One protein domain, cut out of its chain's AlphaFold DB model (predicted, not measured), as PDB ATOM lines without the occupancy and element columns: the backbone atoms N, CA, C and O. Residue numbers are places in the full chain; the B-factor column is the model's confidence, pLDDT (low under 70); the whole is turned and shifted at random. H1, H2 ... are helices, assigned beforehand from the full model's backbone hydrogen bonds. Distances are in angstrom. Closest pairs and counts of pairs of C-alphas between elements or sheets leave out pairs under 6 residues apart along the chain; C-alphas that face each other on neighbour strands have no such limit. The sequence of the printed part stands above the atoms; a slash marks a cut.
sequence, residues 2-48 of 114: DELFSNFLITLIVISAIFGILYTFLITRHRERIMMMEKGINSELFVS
ATOM      1  N   ASP A   2      21.146  29.645 192.483       76.69
ATOM      2  CA  ASP A   2      22.501  29.892 191.958       76.69
ATOM      3  C   ASP A   2      23.645  29.657 192.966       76.69
ATOM      4  O   ASP A   2      24.683  29.113 192.598       76.69
ATOM      5  N   GLU A   3      23.450  29.956 194.257       80.81
ATOM      6  CA  GLU A   3      24.471  29.690 195.290       80.81
ATOM      7  C   GLU A   3      24.734  28.191 195.515       80.81
ATOM      8  O   GLU A   3      25.871  27.779 195.738       80.81
ATOM      9  N   LEU A   4      23.698  27.351 195.395       81.56
ATOM     10  CA  LEU A   4      23.830  25.893 195.496       81.56
ATOM     11  C   LEU A   4      24.635  25.325 194.321       81.56
ATOM     12  O   LEU A   4      25.509  24.482 194.526       81.56
ATOM     13  N   PHE A   5      24.383  25.824 193.107       85.75
ATOM     14  CA  PHE A   5      25.158  25.454 191.921       85.75
ATOM     15  C   PHE A   5      26.622  25.898 192.034       85.75
ATOM     16  O   PHE A   5      27.513  25.111 191.718       85.75
ATOM     17  N   SER A   6      26.879  27.107 192.542       86.12
ATOM     18  CA  SER A   6      28.238  27.613 192.779       86.12
ATOM     19  C   SER A   6      29.018  26.731 193.764       86.12
ATOM     20  O   SER A   6      30.119  26.270 193.453       86.12
ATOM     21  N   ASN A   7      28.420  26.395 194.912       87.38
ATOM     22  CA  ASN A   7      29.058  25.549 195.928       87.38
ATOM     23  C   ASN A   7      29.355  24.133 195.414       87.38
ATOM     24  O   ASN A   7      30.415  23.568 195.706       87.38
ATOM     25  N   PHE A   8      28.451  23.563 194.614       90.75
ATOM     26  CA  PHE A   8      28.669  22.265 193.982       90.75
ATOM     27  C   PHE A   8      29.840  22.308 192.989       90.75
ATOM     28  O   PHE A   8      30.693  21.419 192.996       90.75
ATOM     29  N   LEU A   9      29.929  23.373 192.185       89.75
ATOM     30  CA  LEU A   9      31.007  23.563 191.215       89.75
ATOM     31  C   LEU A   9      32.373  23.707 191.902       89.75
ATOM     32  O   LEU A   9      33.334  23.048 191.509       89.75
ATOM     33  N   ILE A  10      32.444  24.516 192.965       89.25
ATOM     34  CA  ILE A  10      33.662  24.718 193.765       89.25
ATOM     35  C   ILE A  10      34.133  23.387 194.358       89.25
ATOM     36  O   ILE A  10      35.304  23.029 194.235       89.25
ATOM     37  N   THR A  11      33.214  22.616 194.941       89.75
ATOM     38  CA  THR A  11      33.534  21.318 195.551       89.75
ATOM     39  C   THR A  11      34.100  20.336 194.520       89.75
ATOM     40  O   THR A  11      35.103  19.669 194.777       89.75
ATOM     41  N   LEU A  12      33.513  20.284 193.321       92.19
ATOM     42  CA  LEU A  12      33.956  19.396 192.246       92.19
ATOM     43  C   LEU A  12      35.355  19.766 191.732       92.19
ATOM     44  O   LEU A  12      36.185  18.882 191.509       92.19
ATOM     45  N   ILE A  13      35.651  21.064 191.608       90.94
ATOM     46  CA  ILE A  13      36.974  21.558 191.200       90.94
ATOM     47  C   ILE A  13      38.039  21.184 192.235       90.94
ATOM     48  O   ILE A  13      39.101  20.688 191.862       90.94
ATOM     49  N   VAL A  14      37.755  21.369 193.528       89.56
ATOM     50  CA  VAL A  14      38.699  21.041 194.609       89.56
ATOM     51  C   VAL A  14      39.012  19.542 194.632       89.56
ATOM     52  O   VAL A  14      40.182  19.160 194.694       89.56
ATOM     53  N   ILE A  15      37.996  18.684 194.508       90.19
ATOM     54  CA  ILE A  15      38.183  17.226 194.457       90.19
ATOM     55  C   ILE A  15      38.999  16.827 193.219       90.19
ATOM     56  O   ILE A  15      39.938  16.037 193.328       90.19
ATOM     57  N   SER A  16      38.688  17.405 192.056       89.12
ATOM     58  CA  SER A  16      39.409  17.147 190.805       89.12
ATOM     59  C   SER A  16      40.878  17.576 190.883       89.12
ATOM     60  O   SER A  16      41.759  16.838 190.447       89.12
ATOM     61  N   ALA A  17      41.173  18.719 191.508       88.06
ATOM     62  CA  ALA A  17      42.540  19.202 191.689       88.06
ATOM     63  C   ALA A  17      43.369  18.267 192.585       88.06
ATOM     64  O   ALA A  17      44.486  17.892 192.223       88.06
ATOM     65  N   ILE A  18      42.810  17.832 193.720       87.75
ATOM     66  CA  ILE A  18      43.460  16.864 194.621       87.75
ATOM     67  C   ILE A  18      43.720  15.548 193.879       87.75
ATOM     68  O   ILE A  18      44.826  15.004 193.938       87.75
ATOM     69  N   PHE A  19      42.725  15.057 193.136       88.00
ATOM     70  CA  PHE A  19      42.853  13.835 192.349       88.00
ATOM     71  C   PHE A  19      43.904  13.975 191.239       88.00
ATOM     72  O   PHE A  19      44.713  13.072 191.046       88.00
ATOM     73  N   GLY A  20      43.960  15.121 190.557       86.50
ATOM     74  CA  GLY A  20      44.937  15.417 189.509       86.50
ATOM     75  C   GLY A  20      46.381  15.442 190.017       86.50
ATOM     76  O   GLY A  20      47.275  14.899 189.362       86.50
ATOM     77  N   ILE A  21      46.612  15.998 191.212       84.38
ATOM     78  CA  ILE A  21      47.930  15.999 191.865       84.38
ATOM     79  C   ILE A  21      48.346  14.569 192.228       84.38
ATOM     80  O   ILE A  21      49.461  14.154 191.908       84.38
ATOM     81  N   LEU A  22      47.451  13.790 192.847       80.44
ATOM     82  CA  LEU A  22      47.726  12.394 193.201       80.44
ATOM     83  C   LEU A  22      47.980  11.536 191.958       80.44
ATOM     84  O   LEU A  22      48.976  10.819 191.902       80.44
ATOM     85  N   TYR A  23      47.134  11.649 190.935       83.56
ATOM     86  CA  TYR A  23      47.284  10.933 189.669       83.56
ATOM     87  C   TYR A  23      48.631  11.240 189.004       83.56
ATOM     88  O   TYR A  23      49.366  10.325 188.627       83.56
ATOM     89  N   THR A  24      49.005  12.521 188.941       76.06
ATOM     90  CA  THR A  24      50.302  12.956 188.404       76.06
ATOM     91  C   THR A  24      51.467  12.411 189.236       76.06
ATOM     92  O   THR A  24      52.464  11.941 188.687       76.06
ATOM     93  N   PHE A  25      51.357  12.399 190.562       76.88
ATOM     94  CA  PHE A  25      52.391  11.835 191.429       76.88
ATOM     95  C   PHE A  25      52.582  10.324 191.213       76.88
ATOM     96  O   PHE A  25      53.717   9.851 191.090       76.88
ATOM     97  N   LEU A  26      51.488   9.560 191.115       72.88
ATOM     98  CA  LEU A  26      51.540   8.119 190.861       72.88
ATOM     99  C   LEU A  26      52.117   7.820 189.470       72.88
ATOM    100  O   LEU A  26      53.037   7.005 189.356       72.88
ATOM    101  N   ILE A  27      51.641   8.506 188.423       71.69
ATOM    102  CA  ILE A  27      52.106   8.272 187.048       71.69
ATOM    103  C   ILE A  27      53.602   8.577 186.909       71.69
ATOM    104  O   ILE A  27      54.322   7.845 186.230       71.69
ATOM    105  N   THR A  28      54.097   9.600 187.613       69.06
ATOM    106  CA  THR A  28      55.517   9.983 187.596       69.06
ATOM    107  C   THR A  28      56.395   8.843 188.115       69.06
ATOM    108  O   THR A  28      57.364   8.464 187.457       69.06
ATOM    109  N   ARG A  29      55.999   8.181 189.210       65.69
ATOM    110  CA  ARG A  29      56.728   7.017 189.743       65.69
ATOM    111  C   ARG A  29      56.663   5.775 188.860       65.69
ATOM    112  O   ARG A  29      57.622   5.003 188.831       65.69
ATOM    113  N   HIS A  30      55.555   5.558 188.157       61.88
ATOM    114  CA  HIS A  30      55.452   4.443 187.215       61.88
ATOM    115  C   HIS A  30      56.357   4.653 185.998       61.88
ATOM    116  O   HIS A  30      57.051   3.723 185.585       61.88
ATOM    117  N   ARG A  31      56.429   5.883 185.477       63.41
ATOM    118  CA  ARG A  31      57.300   6.223 184.343       63.41
ATOM    119  C   ARG A  31      58.786   6.153 184.700       63.41
ATOM    120  O   ARG A  31      59.565   5.668 183.885       63.41
ATOM    121  N   GLU A  32      59.166   6.543 185.918       65.88
ATOM    122  CA  GLU A  32      60.537   6.366 186.424       65.88
ATOM    123  C   GLU A  32      60.973   4.892 186.410       65.88
ATOM    124  O   GLU A  32      62.067   4.581 185.945       65.88
ATOM    125  N   ARG A  33      60.110   3.965 186.854       62.34
ATOM    126  CA  ARG A  33      60.434   2.526 186.879       62.34
ATOM    127  C   ARG A  33      60.556   1.914 185.483       62.34
ATOM    128  O   ARG A  33      61.443   1.093 185.277       62.34
ATOM    129  N   ILE A  34      59.719   2.326 184.531       66.44
ATOM    130  CA  ILE A  34      59.746   1.798 183.155       66.44
ATOM    131  C   ILE A  34      61.010   2.260 182.420       66.44
ATOM    132  O   ILE A  34      61.696   1.442 181.814       66.44
ATOM    133  N   MET A  35      61.402   3.530 182.566       60.88
ATOM    134  CA  MET A  35      62.647   4.033 181.965       60.88
ATOM    135  C   MET A  35      63.902   3.364 182.542       60.88
ATOM    136  O   MET A  35      64.903   3.222 181.841       60.88
ATOM    137  N   MET A  36      63.871   2.956 183.816       62.00
ATOM    138  CA  MET A  36      64.965   2.197 184.432       62.00
ATOM    139  C   MET A  36      65.052   0.764 183.888       62.00
ATOM    140  O   MET A  36      66.155   0.241 183.759       62.00
ATOM    141  N   MET A  37      63.922   0.149 183.521       61.53
ATOM    142  CA  MET A  37      63.886  -1.166 182.869       61.53
ATOM    143  C   MET A  37      64.373  -1.093 181.414       61.53
ATOM    144  O   MET A  37      65.154  -1.940 180.992       61.53
ATOM    145  N   GLU A  38      63.979  -0.060 180.663       65.31
ATOM    146  CA  GLU A  38      64.358   0.119 179.251       65.31
ATOM    147  C   GLU A  38      65.844   0.452 179.046       65.31
ATOM    148  O   GLU A  38      66.417   0.108 178.015       65.31
ATOM    149  N   LYS A  39      66.498   1.098 180.019       62.72
ATOM    150  CA  LYS A  39      67.921   1.467 179.918       62.72
ATOM    151  C   LYS A  39      68.899   0.351 180.306       62.72
ATOM    152  O   LYS A  39      70.102   0.572 180.223       62.72
ATOM    153  N   GLY A  40      68.424  -0.825 180.735       58.34
ATOM    154  CA  GLY A  40      69.288  -1.964 181.091       58.34
ATOM    155  C   GLY A  40      70.241  -1.704 182.268       58.34
ATOM    156  O   GLY A  40      71.178  -2.464 182.495       58.34
ATOM    157  N   ILE A  41      70.019  -0.623 183.019       57.06
ATOM    158  CA  ILE A  41      70.795  -0.277 184.208       57.06
ATOM    159  C   ILE A  41      70.181  -1.073 185.357       57.06
ATOM    160  O   ILE A  41      68.993  -0.912 185.630       57.06
ATOM    161  N   ASN A  42      70.967  -1.925 186.022       49.66
ATOM    162  CA  ASN A  42      70.548  -2.647 187.228       49.66
ATOM    163  C   ASN A  42      69.889  -1.675 188.220       49.66
ATOM    164  O   ASN A  42      70.562  -0.917 188.921       49.66
ATOM    165  N   SER A  43      68.556  -1.697 188.269       51.75
ATOM    166  CA  SER A  43      67.743  -0.790 189.085       51.75
ATOM    167  C   SER A  43      67.939  -1.019 190.590       51.75
ATOM    168  O   SER A  43      67.550  -0.179 191.398       51.75
ATOM    169  N   GLU A  44      68.637  -2.089 190.973       53.53
ATOM    170  CA  GLU A  44      69.066  -2.359 192.346       53.53
ATOM    171  C   GLU A  44      70.237  -1.485 192.827       53.53
ATOM    172  O   GLU A  44      70.341  -1.247 194.028       53.53
ATOM    173  N   LEU A  45      71.080  -0.947 191.934       50.75
ATOM    174  CA  LEU A  45      72.220  -0.097 192.325       50.75
ATOM    175  C   LEU A  45      71.843   1.385 192.519       50.75
ATOM    176  O   LEU A  45      72.560   2.108 193.204       50.75
ATOM    177  N   PHE A  46      70.708   1.840 191.969       51.19
ATOM    178  CA  PHE A  46      70.239   3.235 192.079       51.19
ATOM    179  C   PHE A  46      68.965   3.421 192.907       51.19
ATOM    180  O   PHE A  46      68.704   4.530 193.383       51.19
ATOM    181  N   VAL A  47      68.191   2.363 193.163       53.19
ATOM    182  CA  VAL A  47      67.189   2.389 194.232       53.19
ATOM    183  C   VAL A  47      67.946   2.231 195.545       53.19
ATOM    184  O   VAL A  47      67.945   1.175 196.169       53.19
ATOM    185  N   SER A  48      68.632   3.308 195.945       51.81
ATOM    186  CA  SER A  48      69.215   3.466 197.271       51.81
ATOM    187  C   SER A  48      68.193   2.972 198.291       51.81
ATOM    188  O   SER A  48      67.135   3.579 198.504       51.81
TER     189      SER A  48
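What this domain is: This is residues 2 to 48 of the 114 residues of an uncharacterized protein of Flavobacterium sp. MedPE-SWcel (UniProt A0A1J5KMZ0). One very long single helix, H1, makes the length of the model, and at its far end the backbone turns through a tight link into a short last stretch that holds the small helix H2. The result is a thin rod with a small hook at one end, and most of H1, residues 2 to 32, stands free. The printed part has 47 residues, with two named helices in the order H1, H2 and no named strand; the class is all helix. The whole is extended, with a radius of gyration of the C-alphas of 18.8 A and spans of 58 by 19 by 5 A.

How they stand to each other: H1, residues 2 to 38, is followed by a tight link of 4 residues and then by H2, residues 43 to 46. H1 and H2 are close but not clearly touching, with 2 pairs of C-alphas within 8 A. Their closest C-alphas are those of Met 36 and Ser 43, 6.2 A apart. Residues 37 to 42, of which 37 and 38 belong to H1, also stand free. In H1 every O i to N i+4 pair is within hydrogen-bond range, while H2, with 4 residues, is too short for such a pair.

Where its parts are: H1 begins at C-alpha 2, at (22.501, 29.892, 191.958), and ends at C-alpha 38, at (64.358, 0.119, 179.251), 52.9 A from first to last C-alpha. H2 ends at C-alpha 46, at (70.239, 3.235, 192.079).

The domain as a whole: The two C-alphas farthest apart are those of Asp 2 and Asn 42, at 58.2 A. The printed part has no cut. The mean pLDDT of the printed part is 73.4, and residues 28 to 48 are under 70.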